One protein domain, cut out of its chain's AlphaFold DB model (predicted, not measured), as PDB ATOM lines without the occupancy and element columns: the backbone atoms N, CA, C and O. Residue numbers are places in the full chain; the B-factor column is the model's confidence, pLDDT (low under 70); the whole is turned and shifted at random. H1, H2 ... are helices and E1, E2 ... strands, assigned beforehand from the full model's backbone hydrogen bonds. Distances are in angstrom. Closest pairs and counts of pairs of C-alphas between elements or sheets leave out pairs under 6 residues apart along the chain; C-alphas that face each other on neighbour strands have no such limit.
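What this domain is: This is residues 129 to 247 of the 349 residues of the protein "Phosphoribosylaminoimidazolesuccinocarboxamide synthase" of Desulfobacteraceae bacterium (UniProt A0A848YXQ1). A three-stranded sheet, E2 E1 E3, has one long helix, H3, slantwise over one face; two short helices are not on the sheet, H1 beyond the face away from H3 and H2 near Pro 209, the first residue of H3, and two long winding links, residues 155 to 173 and 181 to 197, join H1 to E2 and E2 to H2. E3 runs on into E4, and the helix end with the turn after it, residues 229 to 234, sticks out. The 119 printed residues hold, in order, E1 H1 E2 H2 H3 E3 E4; the sheet, E2 - E1 - E3, is antiparallel. The class is mixed, helices and strands, with under half of the residues in named elements. The whole is compact, radius of gyration of the C-alphas 14.5 A, spanning 37 by 34 by 27 A.

Where its parts are: E1, residues 131 to 138, begins at C-alpha (351.439, 321.813, 273.795) and is 21.0 A long. H1 is residues 148 to 154, E2 174 to 180 (14.5 A), H2 198 to 203. H3, residues 209 to 231, measures 31.8 A. E3 is residues 239 to 242; E4, 244 to 246, ends at C-alpha (358.195, 312.011, 278.496).

How they stand to each other: E1 is the inner strand, antiparallel to E2 (N 175 and O 137, 2.8 A) and to E3 (N 242 and O 133, 2.8 A). H3 is on the sheet, two layers, at a height of 8.4 A, over E1 and E3; its closest C-alphas to E1 are Gly 220 and Trp 135, 7.2 A. E2, H2 H3, E3 form a split strand-helix-strand unit, two same-way strands with E1 between; its crossover is left-handed. H2 is close but not clearly touching H3, Tyr 202 and Pro 209 C-alphas 6.6 A apart. H1 is not on the sheet. E4 pairs with no named strand. In H1, H2 and H3 every O i to N i+4 pair is within hydrogen-bond range.

The domain as a whole: The farthest C-alphas, Gly 168 and Thr 247, are 43.1 A apart. The printed part has no cut. The links H1 to E2 and E2 to H2 are long. Residues 187 to 192 have pLDDT under 70.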
ATOM      1  N   PHE A 129     353.891 315.945 275.427       95.69
ATOM      2  CA  PHE A 129     353.229 317.107 276.009       95.69
ATOM      3  C   PHE A 129     352.213 317.654 274.998       95.69
ATOM      4  O   PHE A 129     352.548 317.888 273.835       95.69
ATOM      5  N   MET A 130     350.978 317.903 275.441       94.19
ATOM      6  CA  MET A 130     349.891 318.402 274.582       94.19
ATOM      7  C   MET A 130     349.951 319.923 274.363       94.19
ATOM      8  O   MET A 130     348.936 320.616 274.330       94.19
ATOM      9  N   PHE A 131     351.166 320.445 274.206       94.94
ATOM     10  CA  PHE A 131     351.439 321.813 273.795       94.94
ATOM     11  C   PHE A 131     352.727 321.860 272.968       94.94
ATOM     12  O   PHE A 131     353.562 320.954 273.012       94.94
ATOM     13  N   GLU A 132     352.899 322.937 272.221       95.31
ATOM     14  CA  GLU A 132     354.116 323.247 271.491       95.31
ATOM     15  C   GLU A 132     354.806 324.424 272.169       95.31
ATOM     16  O   GLU A 132     354.169 325.425 272.500       95.31
ATOM     17  N   MET A 133     356.116 324.320 272.380       97.38
ATOM     18  CA  MET A 133     356.898 325.433 272.910       97.38
ATOM     19  C   MET A 133     357.409 326.280 271.747       97.38
ATOM     20  O   MET A 133     358.276 325.832 270.996       97.38
ATOM     21  N   VAL A 134     356.893 327.502 271.600       97.25
ATOM     22  CA  VAL A 134     357.318 328.432 270.545       97.25
ATOM     23  C   VAL A 134     358.103 329.587 271.146       97.25
ATOM     24  O   VAL A 134     357.552 330.386 271.903       97.25
ATOM     25  N   TRP A 135     359.360 329.725 270.740       98.06
ATOM     26  CA  TRP A 135     360.197 330.865 271.096       98.06
ATOM     27  C   TRP A 135     360.175 331.930 270.010       98.06
ATOM     28  O   TRP A 135     360.223 331.605 268.822       98.06
ATOM     29  N   ARG A 136     360.131 333.205 270.411       97.88
ATOM     30  CA  ARG A 136     360.125 334.351 269.489       97.88
ATOM     31  C   ARG A 136     361.110 335.423 269.924       97.88
ATOM     32  O   ARG A 136     361.141 335.810 271.087       97.88
ATOM     33  N   THR A 137     361.848 335.963 268.962       97.81
ATOM     34  CA  THR A 137     362.676 337.173 269.117       97.81
ATOM     35  C   THR A 137     362.257 338.297 268.180       97.81
ATOM     36  O   THR A 137     362.739 339.415 268.329       97.81
ATOM     37  N   HIS A 138     361.359 338.032 267.227       97.06
ATOM     38  CA  HIS A 138     360.835 339.039 266.304       97.06
ATOM     39  C   HIS A 138     359.314 338.915 266.155       97.06
ATOM     40  O   HIS A 138     358.740 337.832 266.289       97.06
ATOM     41  N   MET A 139     358.652 340.023 265.815       95.75
ATOM     42  CA  MET A 139     357.227 340.053 265.484       95.75
ATOM     43  C   MET A 139     357.003 339.631 264.023       95.75
ATOM     44  O   MET A 139     356.582 340.430 263.186       95.75
ATOM     45  N   CYS A 140     357.328 338.377 263.698       93.56
ATOM     46  CA  CYS A 140     357.176 337.815 262.353       93.56
ATOM     47  C   CYS A 140     355.765 338.040 261.809       93.56
ATOM     48  O   CYS A 140     354.788 337.565 262.396       93.56
ATOM     49  N   LYS A 141     355.660 338.702 260.654       91.38
ATOM     50  CA  LYS A 141     354.387 338.875 259.958       91.38
ATOM     51  C   LYS A 141     353.818 337.505 259.596       91.38
ATOM     52  O   LYS A 141     354.495 336.674 258.991       91.38
ATOM     53  N   SER A 142     352.572 337.266 259.979       86.62
ATOM     54  CA  SER A 142     351.871 336.009 259.739       86.62
ATOM     55  C   SER A 142     350.375 336.268 259.753       86.62
ATOM     56  O   SER A 142     349.910 337.120 260.496       86.62
ATOM     57  N   SER A 143     349.625 335.522 258.954       78.88
ATOM     58  CA  SER A 143     348.159 335.562 258.957       78.88
ATOM     59  C   SER A 143     347.544 334.467 259.836       78.88
ATOM     60  O   SER A 143     346.342 334.243 259.776       78.88
ATOM     61  N   THR A 144     348.361 333.723 260.590       82.56
ATOM     62  CA  THR A 144     347.882 332.642 261.462       82.56
ATOM     63  C   THR A 144     347.396 333.192 262.798       82.56
ATOM     64  O   THR A 144     348.042 334.065 263.384       82.56
ATOM     65  N   GLU A 145     346.311 332.623 263.321       86.31
ATOM     66  CA  GLU A 145     345.712 333.034 264.602       86.31
ATOM     67  C   GLU A 145     346.629 332.771 265.810       86.31
ATOM     68  O   GLU A 145     346.537 333.454 266.826       86.31
ATOM     69  N   THR A 146     347.585 331.848 265.682       85.25
ATOM     70  CA  THR A 146     348.652 331.584 266.666       85.25
ATOM     71  C   THR A 146     349.809 332.588 266.625       85.25
ATOM     72  O   THR A 146     350.815 332.432 267.318       85.25
ATOM     73  N   SER A 147     349.764 333.600 265.755       91.81
ATOM     74  CA  SER A 147     350.878 334.540 265.622       91.81
ATOM     75  C   SER A 147     350.732 335.758 266.524       91.81
ATOM     76  O   SER A 147     349.676 336.380 266.602       91.81
ATOM     77  N   LEU A 148     351.850 336.166 267.128       95.50
ATOM     78  CA  LEU A 148     351.951 337.435 267.848       95.50
ATOM     79  C   LEU A 148     351.537 338.626 266.964       95.50
ATOM     80  O   LEU A 148     350.853 339.530 267.431       95.50
ATOM     81  N   TYR A 149     351.920 338.604 265.681       95.44
ATOM     82  CA  TYR A 149     351.562 339.644 264.714       95.44
ATOM     83  C   TYR A 149     350.047 339.824 264.594       95.44
ATOM     84  O   TYR A 149     349.571 340.946 264.729       95.44
ATOM     85  N   TYR A 150     349.297 338.735 264.399       93.44
ATOM     86  CA  TYR A 150     347.840 338.779 264.276       93.44
ATOM     87  C   TYR A 150     347.189 339.376 265.533       93.44
ATOM     88  O   TYR A 150     346.376 340.294 265.450       93.44
ATOM     89  N   HIS A 151     347.601 338.937 266.729       94.81
ATOM     90  CA  HIS A 151     347.036 339.477 267.974       94.81
ATOM     91  C   HIS A 151     347.393 340.951 268.193       94.81
ATOM     92  O   HIS A 151     346.545 341.714 268.651       94.81
ATOM     93  N   TYR A 152     348.617 341.368 267.870       96.38
ATOM     94  CA  TYR A 152     349.067 342.739 268.108       96.38
ATOM     95  C   TYR A 152     348.537 343.735 267.068       96.38
ATOM     96  O   TYR A 152     348.046 344.806 267.438       96.38
ATOM     97  N   VAL A 153     348.653 343.400 265.779       94.81
ATOM     98  CA  VAL A 153     348.323 344.289 264.654       94.81
ATOM     99  C   VAL A 153     346.845 344.197 264.291       94.81
ATOM    100  O   VAL A 153     346.192 345.233 264.198       94.81
ATOM    101  N   ASP A 154     346.312 342.984 264.128       93.00
ATOM    102  CA  ASP A 154     344.960 342.793 263.590       93.00
ATOM    103  C   ASP A 154     343.896 342.868 264.697       93.00
ATOM    104  O   ASP A 154     342.830 343.449 264.493       93.00
ATOM    105  N   LEU A 155     344.192 342.340 265.894       94.56
ATOM    106  CA  LEU A 155     343.286 342.407 267.054       94.56
ATOM    107  C   LEU A 155     343.577 343.568 268.018       94.56
ATOM    108  O   LEU A 155     342.794 343.797 268.941       94.56
ATOM    109  N   GLY A 156     344.697 344.280 267.858       96.00
ATOM    110  CA  GLY A 156     345.059 345.412 268.719       96.00
ATOM    111  C   GLY A 156     345.398 345.043 270.172       96.00
ATOM    112  O   GLY A 156     345.333 345.903 271.050       96.00
ATOM    113  N   LYS A 157     345.741 343.782 270.461       95.88
ATOM    114  CA  LYS A 157     346.063 343.331 271.823       95.88
ATOM    115  C   LYS A 157     347.457 343.790 272.260       95.88
ATOM    116  O   LYS A 157     348.368 343.954 271.446       95.88
ATOM    117  N   ARG A 158     347.628 343.968 273.573       96.56
ATOM    118  CA  ARG A 158     348.913 344.266 274.242       96.56
ATOM    119  C   ARG A 158     349.311 343.226 275.283       96.56
ATOM    120  O   ARG A 158     350.262 343.425 276.021       96.56
ATOM    121  N   GLU A 159     348.600 342.112 275.298       96.62
ATOM    122  CA  GLU A 159     348.877 340.941 276.121       96.62
ATOM    123  C   GLU A 159     348.867 339.722 275.199       96.62
ATOM    124  O   GLU A 159     347.918 339.538 274.428       96.62
ATOM    125  N   PHE A 160     349.917 338.907 275.250       96.38
ATOM    126  CA  PHE A 160     350.035 337.696 274.439       96.38
ATOM    127  C   PHE A 160     350.798 336.615 275.202       96.38
ATOM    128  O   PHE A 160     351.923 336.845 275.632       96.38
ATOM    129  N   CYS A 161     350.184 335.444 275.400       96.06
ATOM    130  CA  CYS A 161     350.767 334.324 276.157       96.06
ATOM    131  C   CYS A 161     351.252 334.667 277.584       96.06
ATOM    132  O   CYS A 161     352.046 333.932 278.155       96.06
ATOM    133  N   GLY A 162     350.745 335.740 278.199       94.75
ATOM    134  CA  GLY A 162     351.212 336.221 279.509       94.75
ATOM    135  C   GLY A 162     352.330 337.267 279.443       94.75
ATOM    136  O   GLY A 162     352.812 337.699 280.487       94.75
ATOM    137  N   HIS A 163     352.724 337.696 278.241       96.94
ATOM    138  CA  HIS A 163     353.634 338.813 278.023       96.94
ATOM    139  C   HIS A 163     352.875 340.107 277.726       96.94
ATOM    140  O   HIS A 163     352.089 340.168 276.776       96.94
ATOM    141  N   THR A 164     353.222 341.170 278.452       97.06
ATOM    142  CA  THR A 164     352.839 342.540 278.105       97.06
ATOM    143  C   THR A 164     353.702 343.051 276.950       97.06
ATOM    144  O   THR A 164     354.936 342.997 276.995       97.06
ATOM    145  N   LEU A 165     353.052 343.573 275.914       96.88
ATOM    146  CA  LEU A 165     353.676 344.056 274.687       96.88
ATOM    147  C   LEU A 165     353.768 345.588 274.709       96.88
ATOM    148  O   LEU A 165     352.758 346.247 274.972       96.88
ATOM    149  N   PRO A 166     354.940 346.177 274.407       96.50
ATOM    150  CA  PRO A 166     355.062 347.623 274.298       96.50
ATOM    151  C   PRO A 166     354.331 348.140 273.056       96.50
ATOM    152  O   PRO A 166     354.126 347.414 272.084       96.50
ATOM    153  N   GLU A 167     353.996 349.427 273.066       96.19
ATOM    154  CA  GLU A 167     353.569 350.120 271.853       96.19
ATOM    155  C   GLU A 167     354.708 350.210 270.825       96.19
ATOM    156  O   GLU A 167     355.892 350.154 271.160       96.19
ATOM    157  N   GLY A 168     354.342 350.413 269.559       94.88
ATOM    158  CA  GLY A 168     355.299 350.681 268.483       94.88
ATOM    159  C   GLY A 168     356.047 349.464 267.927       94.88
ATOM    160  O   GLY A 168     356.974 349.659 267.145       94.88
ATOM    161  N   LEU A 169     355.659 348.227 268.266       95.94
ATOM    162  CA  LEU A 169     356.200 347.048 267.577       95.94
ATOM    163  C   LEU A 169     355.880 347.107 266.076       95.94
ATOM    164  O   LEU A 169     354.751 347.404 265.678       95.94
ATOM    165  N   VAL A 170     356.877 346.793 265.244       94.19
ATOM    166  CA  VAL A 170     356.768 346.834 263.777       94.19
ATOM    167  C   VAL A 170     356.820 345.432 263.160       94.19
ATOM    168  O   VAL A 170     357.514 344.558 263.690       94.19
ATOM    169  N   PRO A 171     356.106 345.178 262.046       94.81
ATOM    170  CA  PRO A 171     356.100 343.870 261.390       94.81
ATOM    171  C   PRO A 171     357.519 343.392 261.052       94.81
ATOM    172  O   PRO A 171     358.283 344.137 260.451       94.81
ATOM    173  N   ASN A 172     357.853 342.149 261.409       95.50
ATOM    174  CA  ASN A 172     359.184 341.530 261.283       95.50
ATOM    175  C   ASN A 172     360.312 342.204 262.092       95.50
ATOM    176  O   ASN A 172     361.474 341.821 261.949       95.50
ATOM    177  N   GLY A 173     359.996 343.182 262.945       96.06
ATOM    178  CA  GLY A 173     360.960 343.843 263.822       96.06
ATOM    179  C   GLY A 173     361.304 343.019 265.066       96.06
ATOM    180  O   GLY A 173     360.573 342.080 265.399       96.06
ATOM    181  N   PRO A 174     362.402 343.359 265.759       96.50
ATOM    182  CA  PRO A 174     362.804 342.687 266.988       96.50
ATOM    183  C   PRO A 174     361.788 342.912 268.113       96.50
ATOM    184  O   PRO A 174     361.153 343.964 268.211       96.50
ATOM    185  N   LEU A 175     361.658 341.913 268.980       97.69
ATOM    186  CA  LEU A 175     360.931 341.995 270.243       97.69
ATOM    187  C   LEU A 175     361.845 342.558 271.340       97.69
ATOM    188  O   LEU A 175     363.066 342.425 271.247       97.69
ATOM    189  N   PRO A 176     361.281 343.169 272.400       95.81
ATOM    190  CA  PRO A 176     362.078 343.733 273.494       95.81
ATOM    191  C   PRO A 176     362.898 342.678 274.252       95.81
ATOM    192  O   PRO A 176     363.910 343.007 274.865       95.81
ATOM    193  N   TYR A 177     362.452 341.423 274.229       96.19
ATOM    194  CA  TYR A 177     363.122 340.262 274.802       96.19
ATOM    195  C   TYR A 177     362.599 338.982 274.129       96.19
ATOM    196  O   TYR A 177     361.618 339.018 273.382       96.19
ATOM    197  N   MET A 178     363.267 337.856 274.383       97.06
ATOM    198  CA  MET A 178     362.851 336.537 273.906       97.06
ATOM    199  C   MET A 178     361.596 336.063 274.655       97.06
ATOM    200  O   MET A 178     361.617 335.991 275.880       97.06
ATOM    201  N   MET A 179     360.527 335.731 273.930       97.69
ATOM    202  CA  MET A 179     359.222 335.364 274.502       97.69
ATOM    203  C   MET A 179     358.918 333.874 274.316       97.69
ATOM    204  O   MET A 179     359.035 333.367 273.194       97.69
ATOM    205  N   ASP A 180     358.484 333.206 275.384       97.31
ATOM    206  CA  ASP A 180     357.881 331.874 275.365       97.31
ATOM    207  C   ASP A 180     356.380 331.978 275.085       97.31
ATOM    208  O   ASP A 180     355.587 332.493 275.862       97.31
ATOM    209  N   THR A 181     355.963 331.490 273.925       96.94
ATOM    210  CA  THR A 181     354.594 331.674 273.430       96.94
ATOM    211  C   THR A 181     353.950 330.328 273.127       96.94
ATOM    212  O   THR A 181     353.729 330.009 271.958       96.94
ATOM    213  N   PRO A 182     353.708 329.490 274.152       96.19
ATOM    214  CA  PRO A 182     353.260 328.132 273.913       96.19
ATOM    215  C   PRO A 182     351.894 328.116 273.219       96.19
ATOM    216  O   PRO A 182     351.061 329.005 273.423       96.19
ATOM    217  N   SER A 183     351.657 327.089 272.410       92.88
ATOM    218  CA  SER A 183     350.354 326.819 271.798       92.88
ATOM    219  C   SER A 183     349.828 325.457 272.212       92.88
ATOM    220  O   SER A 183     350.597 324.513 272.372       92.88
ATOM    221  N   THR A 184     348.517 325.342 272.402       89.12
ATOM    222  CA  THR A 184     347.869 324.038 272.563       89.12
ATOM    223  C   THR A 184     347.975 323.242 271.269       89.12
ATOM    224  O   THR A 184     348.042 323.827 270.189       89.12
ATOM    225  N   LYS A 185     347.970 321.910 271.379       80.25
ATOM    226  CA  LYS A 185     347.695 321.041 270.234       80.25
ATOM    227  C   LYS A 185     346.201 320.770 270.163       80.25
ATOM    228  O   LYS A 185     345.651 320.162 271.082       80.25
ATOM    229  N   ALA A 186     345.569 321.196 269.080       72.31
ATOM    230  CA  ALA A 186     344.202 320.805 268.767       72.31
ATOM    231  C   ALA A 186     344.069 319.269 268.729       72.31
ATOM    232  O   ALA A 186     344.936 318.575 268.193       72.31
ATOM    233  N   SER A 187     342.995 318.735 269.315       52.12
ATOM    234  CA  SER A 187     342.796 317.282 269.452       52.12
ATOM    235  C   SER A 187     341.735 316.725 268.495       52.12
ATOM    236  O   SER A 187     341.719 315.518 268.249       52.12
ATOM    237  N   GLY A 188     340.893 317.592 267.915       47.78
ATOM    238  CA  GLY A 188     339.828 317.234 266.972       47.78
ATOM    239  C   GLY A 188     340.012 317.754 265.538       47.78
ATOM    240  O   GLY A 188     340.744 318.707 265.273       47.78
ATOM    241  N   GLU A 189     339.297 317.139 264.588       39.25
ATOM    242  CA  GLU A 189     339.191 317.642 263.211       39.25
ATOM    243  C   GLU A 189     338.504 319.019 263.190       39.25
ATOM    244  O   GLU A 189     337.365 319.164 263.631       39.25
ATOM    245  N   GLY A 190     339.191 320.032 262.654       50.59
ATOM    246  CA  GLY A 190     338.679 321.405 262.560       50.59
ATOM    247  C   GLY A 190     338.993 322.299 263.764       50.59
ATOM    248  O   GLY A 190     338.670 323.484 263.725       50.59
ATOM    249  N   GLU A 191     339.648 321.773 264.802       58.03
ATOM    250  CA  GLU A 191     340.227 322.590 265.868       58.03
ATOM    251  C   GLU A 191     341.578 323.165 265.415       58.03
ATOM    252  O   GLU A 191     342.369 322.500 264.740       58.03
ATOM    253  N   HIS A 192     341.842 324.420 265.772       68.00
ATOM    254  CA  HIS A 192     343.113 325.085 265.502       68.00
ATOM    255  C   HIS A 192     343.925 325.186 266.784       68.00
ATOM    256  O   HIS A 192     343.367 325.394 267.860       68.00
ATOM    257  N   ASP A 193     345.245 325.069 266.661       81.12
ATOM    258  CA  ASP A 193     346.158 325.375 267.756       81.12
ATOM    259  C   ASP A 193     345.923 326.817 268.220       81.12
ATOM    260  O   ASP A 193     345.711 327.721 267.404       81.12
ATOM    261  N   ILE A 194     345.966 327.050 269.530       87.06
ATOM    262  CA  ILE A 194     345.746 328.377 270.108       87.06
ATOM    263  C   ILE A 194     346.959 328.738 270.948       87.06
ATOM    264  O   ILE A 194     347.413 327.948 271.770       87.06
ATOM    265  N   SER A 195     347.484 329.946 270.761       92.44
ATOM    266  CA  SER A 195     348.529 330.489 271.629       92.44
ATOM    267  C   SER A 195     347.960 330.826 273.005       92.44
ATOM    268  O   SER A 195     347.002 331.592 273.118       92.44
ATOM    269  N   VAL A 196     348.557 330.263 274.050       93.88
ATOM    270  CA  VAL A 196     348.046 330.307 275.425       93.88
ATOM    271  C   VAL A 196     349.119 330.780 276.395       93.88
ATOM    272  O   VAL A 196     350.305 330.784 276.077       93.88
ATOM    273  N   SER A 197     348.710 331.225 277.585       94.81
ATOM    274  CA  SER A 197     349.666 331.489 278.660       94.81
ATOM    275  C   SER A 197     350.064 330.186 279.362       94.81
ATOM    276  O   SER A 197     349.257 329.251 279.419       94.81
ATOM    277  N   PRO A 198     351.256 330.125 279.981       94.44
ATOM    278  CA  PRO A 198     351.666 328.961 280.765       94.44
ATOM    279  C   PRO A 198     350.674 328.618 281.884       94.44
ATOM    280  O   PRO A 198     350.406 327.450 282.146       94.44
ATOM    281  N   GLY A 199     350.060 329.639 282.496       94.31
ATOM    282  CA  GLY A 199     349.052 329.463 283.542       94.31
ATOM    283  C   GLY A 199     347.843 328.630 283.107       94.31
ATOM    284  O   GLY A 199     347.327 327.858 283.913       94.31
ATOM    285  N   LEU A 200     347.413 328.735 281.843       93.00
ATOM    286  CA  LEU A 200     346.327 327.899 281.324       93.00
ATOM    287  C   LEU A 200     346.757 326.431 281.226       93.00
ATOM    288  O   LEU A 200     346.029 325.559 281.691       93.00
ATOM    289  N   LEU A 201     347.971 326.169 280.730       94.31
ATOM    290  CA  LEU A 201     348.517 324.812 280.630       94.31
ATOM    291  C   LEU A 201     348.633 324.128 282.001       94.31
ATOM    292  O   LEU A 201     348.406 322.924 282.111       94.31
ATOM    293  N   TYR A 202     348.962 324.891 283.051       94.69
ATOM    294  CA  TYR A 202     349.007 324.374 284.423       94.69
ATOM    295  C   TYR A 202     347.612 324.016 284.931       94.69
ATOM    296  O   TYR A 202     347.420 322.950 285.514       94.69
ATOM    297  N   ASN A 203     346.639 324.903 284.701       94.06
ATOM    298  CA  ASN A 203     345.261 324.716 285.149       94.06
ATOM    299  C   ASN A 203     344.589 323.518 284.467       94.06
ATOM    300  O   ASN A 203     343.806 322.816 285.101       94.06
ATOM    301  N   GLU A 204     344.914 323.270 283.198       92.00
ATOM    302  CA  GLU A 204     344.418 322.127 282.424       92.00
ATOM    303  C   GLU A 204     345.195 320.830 282.699       92.00
ATOM    304  O   GLU A 204     344.849 319.775 282.174       92.00
ATOM    305  N   GLY A 205     346.245 320.880 283.528       92.62
ATOM    306  CA  GLY A 205     347.058 319.710 283.863       92.62
ATOM    307  C   GLY A 205     347.911 319.189 282.702       92.62
ATOM    308  O   GLY A 205     348.422 318.075 282.781       92.62
ATOM    309  N   VAL A 206     348.099 319.985 281.644       92.75
ATOM    310  CA  VAL A 206     348.925 319.624 280.478       92.75
ATOM    311  C   VAL A 206     350.397 319.483 280.880       92.75
ATOM    312  O   VAL A 206     351.127 318.632 280.364       92.75
ATOM    313  N   VAL A 207     350.847 320.326 281.809       95.62
ATOM    314  CA  VAL A 207     352.227 320.373 282.298       95.62
ATOM    315  C   VAL A 207     352.263 320.949 283.708       95.62
ATOM    316  O   VAL A 207     351.508 321.863 284.038       95.62
ATOM    317  N   THR A 208     353.155 320.448 284.559       97.06
ATOM    318  CA  THR A 208     353.395 321.066 285.871       97.06
ATOM    319  C   THR A 208     354.314 322.292 285.749       97.06
ATOM    320  O   THR A 208     355.139 322.351 284.836       97.06
ATOM    321  N   PRO A 209     354.278 323.258 286.689       97.25
ATOM    322  CA  PRO A 209     355.210 324.391 286.667       97.25
ATOM    323  C   PRO A 209     356.693 323.979 286.654       97.25
ATOM    324  O   PRO A 209     357.510 324.626 286.004       97.25
ATOM    325  N   ALA A 210     357.044 322.881 287.337       97.25
ATOM    326  CA  ALA A 210     358.410 322.362 287.369       97.25
ATOM    327  C   ALA A 210     358.844 321.787 286.011       97.25
ATOM    328  O   ALA A 210     359.930 322.105 285.525       97.25
ATOM    329  N   GLU A 211     357.988 320.984 285.374       97.31
ATOM    330  CA  GLU A 211     358.249 320.472 284.027       97.31
ATOM    331  C   GLU A 211     358.330 321.613 283.017       97.31
ATOM    332  O   GLU A 211     359.266 321.650 282.228       97.31
ATOM    333  N   TYR A 212     357.416 322.585 283.083       97.69
ATOM    334  CA  TYR A 212     357.433 323.741 282.191       97.69
ATOM    335  C   TYR A 212     358.720 324.553 282.338       97.69
ATOM    336  O   TYR A 212     359.338 324.898 281.336       97.69
ATOM    337  N   GLY A 213     359.184 324.793 283.569       97.81
ATOM    338  CA  GLY A 213     360.477 325.434 283.816       97.81
ATOM    339  C   GLY A 213     361.653 324.660 283.210       97.81
ATOM    340  O   GLY A 213     362.564 325.265 282.640       97.81
ATOM    341  N   HIS A 214     361.618 323.326 283.260       97.00
ATOM    342  CA  HIS A 214     362.628 322.484 282.618       97.00
ATOM    343  C   HIS A 214     362.559 322.570 281.083       97.00
ATOM    344  O   HIS A 214     363.594 322.729 280.433       97.00
ATOM    345  N   VAL A 215     361.350 322.539 280.507       97.62
ATOM    346  CA  VAL A 215     361.123 322.749 279.068       97.62
ATOM    347  C   VAL A 215     361.665 324.109 278.633       97.62
ATOM    348  O   VAL A 215     362.420 324.168 277.661       97.62
ATOM    349  N   LEU A 216     361.333 325.186 279.354       97.31
ATOM    350  CA  LEU A 216     361.819 326.537 279.069       97.31
ATOM    351  C   LEU A 216     363.347 326.586 279.048       97.31
ATOM    352  O   LEU A 216     363.929 327.097 278.094       97.31
ATOM    353  N   TYR A 217     363.993 326.022 280.071       96.44
ATOM    354  CA  TYR A 217     365.448 326.015 280.167       96.44
ATOM    355  C   TYR A 217     366.094 325.323 278.959       96.44
ATOM    356  O   TYR A 217     366.906 325.935 278.269       96.44
ATOM    357  N   MET A 218     365.706 324.080 278.660       97.25
ATOM    358  CA  MET A 218     366.322 323.301 277.578       97.25
ATOM    359  C   MET A 218     366.059 323.912 276.199       97.25
ATOM    360  O   MET A 218     366.976 324.074 275.396       97.25
ATOM    361  N   THR A 219     364.804 324.277 275.922       97.88
ATOM    362  CA  THR A 219     364.403 324.795 274.603       97.88
ATOM    363  C   THR A 219     364.917 326.211 274.362       97.88
ATOM    364  O   THR A 219     365.373 326.505 273.259       97.88
ATOM    365  N   GLY A 220     364.913 327.074 275.382       97.69
ATOM    366  CA  GLY A 220     365.473 328.420 275.292       97.69
ATOM    367  C   GLY A 220     366.982 328.383 275.063       97.69
ATOM    368  O   GLY A 220     367.496 329.098 274.203       97.69
ATOM    369  N   TYR A 221     367.694 327.492 275.760       96.06
ATOM    370  CA  TYR A 221     369.131 327.305 275.556       96.06
ATOM    371  C   TYR A 221     369.438 326.775 274.148       96.06
ATOM    372  O   TYR A 221     370.275 327.343 273.447       96.06
ATOM    373  N   ALA A 222     368.712 325.748 273.691       96.56
ATOM    374  CA  ALA A 222     368.845 325.226 272.332       96.56
ATOM    375  C   ALA A 222     368.563 326.305 271.272       96.56
ATOM    376  O   ALA A 222     369.308 326.415 270.300       96.56
ATOM    377  N   TYR A 223     367.531 327.130 271.468       97.62
ATOM    378  CA  TYR A 223     367.192 328.209 270.545       97.62
ATOM    379  C   TYR A 223     368.290 329.273 270.459       97.62
ATOM    380  O   TYR A 223     368.715 329.597 269.351       97.62
ATOM    381  N   LEU A 224     368.804 329.761 271.592       96.25
ATOM    382  CA  LEU A 224     369.876 330.764 271.619       96.25
ATOM    383  C   LEU A 224     371.164 330.256 270.952       96.25
ATOM    384  O   LEU A 224     371.751 330.958 270.129       96.25
ATOM    385  N   HIS A 225     371.568 329.011 271.231       95.50
ATOM    386  CA  HIS A 225     372.716 328.378 270.562       95.50
ATOM    387  C   HIS A 225     372.467 328.163 269.066       95.50
ATOM    388  O   HIS A 225     373.358 328.361 268.241       95.50
ATOM    389  N   GLY A 226     371.233 327.820 268.692       94.56
ATOM    390  CA  GLY A 226     370.792 327.798 267.302       94.56
ATOM    391  C   GLY A 226     370.974 329.151 266.615       94.56
ATOM    392  O   GLY A 226     371.583 329.222 265.548       94.56
ATOM    393  N   GLN A 227     370.500 330.234 267.239       95.81
ATOM    394  CA  GLN A 227     370.665 331.593 266.722       95.81
ATOM    395  C   GLN A 227     372.140 331.960 266.550       95.81
ATOM    396  O   GLN A 227     372.500 332.512 265.513       95.81
ATOM    397  N   GLU A 228     373.004 331.616 267.506       94.94
ATOM    398  CA  GLU A 228     374.445 331.857 267.392       94.94
ATOM    399  C   GLU A 228     375.057 331.085 266.213       94.94
ATOM    400  O   GLU A 228     375.700 331.674 265.338       94.94
ATOM    401  N   ARG A 229     374.808 329.772 266.139       93.31
ATOM    402  CA  ARG A 229     375.341 328.890 265.089       93.31
ATOM    403  C   ARG A 229     374.942 329.345 263.688       93.31
ATOM    404  O   ARG A 229     375.769 329.339 262.777       93.31
ATOM    405  N   PHE A 230     373.673 329.691 263.494       93.31
ATOM    406  CA  PHE A 230     373.167 330.137 262.197       93.31
ATOM    407  C   PHE A 230     373.508 331.606 261.916       93.31
ATOM    408  O   PHE A 230     373.777 331.953 260.764       93.31
ATOM    409  N   GLY A 231     373.632 332.441 262.950       94.12
ATOM    410  CA  GLY A 231     374.102 333.822 262.843       94.12
ATOM    411  C   GLY A 231     375.516 333.917 262.269       94.12
ATOM    412  O   GLY A 231     375.770 334.744 261.396       94.12
ATOM    413  N   GLN A 232     376.409 332.992 262.641       92.31
ATOM    414  CA  GLN A 232     377.752 332.866 262.044       92.31
ATOM    415  C   GLN A 232     377.728 332.570 260.531       92.31
ATOM    416  O   GLN A 232     378.729 332.770 259.845       92.31
ATOM    417  N   LYS A 233     376.591 332.103 260.001       90.00
ATOM    418  CA  LYS A 233     376.359 331.832 258.578       90.00
ATOM    419  C   LYS A 233     375.502 332.907 257.896       90.00
ATOM    420  O   LYS A 233     375.025 332.676 256.789       90.00
ATOM    421  N   GLY A 234     375.287 334.054 258.544       92.31
ATOM    422  CA  GLY A 234     374.466 335.138 258.001       92.31
ATOM    423  C   GLY A 234     372.975 334.808 257.979       92.31
ATOM    424  O   GLY A 234     372.264 335.228 257.069       92.31
ATOM    425  N   ILE A 235     372.487 334.027 258.948       93.25
ATOM    426  CA  ILE A 235     371.082 333.623 259.022       93.25
ATOM    427  C   ILE A 235     370.474 334.013 260.369       93.25
ATOM    428  O   ILE A 235     371.033 333.735 261.427       93.25
ATOM    429  N   ILE A 236     369.293 334.625 260.321       95.12
ATOM    430  CA  ILE A 236     368.485 334.993 261.483       95.12
ATOM    431  C   ILE A 236     367.385 333.943 261.669       95.12
ATOM    432  O   ILE A 236     366.651 333.640 260.727       95.12
ATOM    433  N   ILE A 237     367.234 333.428 262.893       96.12
ATOM    434  CA  ILE A 237     366.106 332.568 263.286       96.12
ATOM    435  C   ILE A 237     365.193 333.375 264.212       96.12
ATOM    436  O   ILE A 237     365.470 333.469 265.412       96.12
ATOM    437  N   PRO A 238     364.132 334.009 263.687       96.38
ATOM    438  CA  PRO A 238     363.302 334.917 264.468       96.38
ATOM    439  C   PRO A 238     362.306 334.201 265.386       96.38
ATOM    440  O   PRO A 238     361.856 334.786 266.372       96.38
ATOM    441  N   ASP A 239     361.966 332.955 265.067       96.44
ATOM    442  CA  ASP A 239     361.169 332.067 265.899       96.44
ATOM    443  C   ASP A 239     361.417 330.592 265.568       96.44
ATOM    444  O   ASP A 239     361.893 330.249 264.480       96.44
ATOM    445  N   THR A 240     361.112 329.728 266.535       95.81
ATOM    446  CA  THR A 240     361.212 328.269 266.414       95.81
ATOM    447  C   THR A 240     360.190 327.579 267.314       95.81
ATOM    448  O   THR A 240     359.782 328.135 268.335       95.81
ATOM    449  N   LYS A 241     359.780 326.371 266.930       96.00
ATOM    450  CA  LYS A 241     358.808 325.527 267.625       96.00
ATOM    451  C   LYS A 241     359.462 324.217 268.048       96.00
ATOM    452  O   LYS A 241     360.067 323.543 267.220       96.00
ATOM    453  N   PHE A 242     359.263 323.827 269.300       97.19
ATOM    454  CA  PHE A 242     359.689 322.546 269.850       97.19
ATOM    455  C   PHE A 242     358.482 321.699 270.250       97.19
ATOM    456  O   PHE A 242     357.520 322.200 270.837       97.19
ATOM    457  N   GLU A 243     358.575 320.397 269.993       97.06
ATOM    458  CA  GLU A 243     357.688 319.393 270.575       97.06
ATOM    459  C   GLU A 243     358.478 318.510 271.533       97.06
ATOM    460  O   GLU A 243     359.602 318.085 271.237       97.06
ATOM    461  N   LEU A 244     357.886 318.248 272.694       97.56
ATOM    462  CA  LEU A 244     358.518 317.490 273.761       97.56
ATOM    463  C   LEU A 244     357.598 316.373 274.235       97.56
ATOM    464  O   LEU A 244     356.383 316.421 274.051       97.56
ATOM    465  N   GLY A 245     358.187 315.391 274.901       97.31
ATOM    466  CA  GLY A 245     357.462 314.319 275.559       97.31
ATOM    467  C   GLY A 245     358.256 313.715 276.705       97.31
ATOM    468  O   GLY A 245     359.412 314.075 276.944       97.31
ATOM    469  N   ARG A 246     357.612 312.797 277.417       97.75
ATOM    470  CA  ARG A 246     358.195 312.011 278.496       97.75
ATOM    471  C   ARG A 246     358.594 310.642 277.956       97.75
ATOM    472  O   ARG A 246     357.770 309.946 277.360       97.75
ATOM    473  N   THR A 247     359.850 310.259 278.161       97.75
ATOM    474  CA  THR A 247     360.299 308.880 277.928       97.75
ATOM    475  C   THR A 247     359.593 307.940 278.899       97.75
ATOM    476  O   THR A 247     359.009 308.382 279.894       97.75
TER     477      THR A 247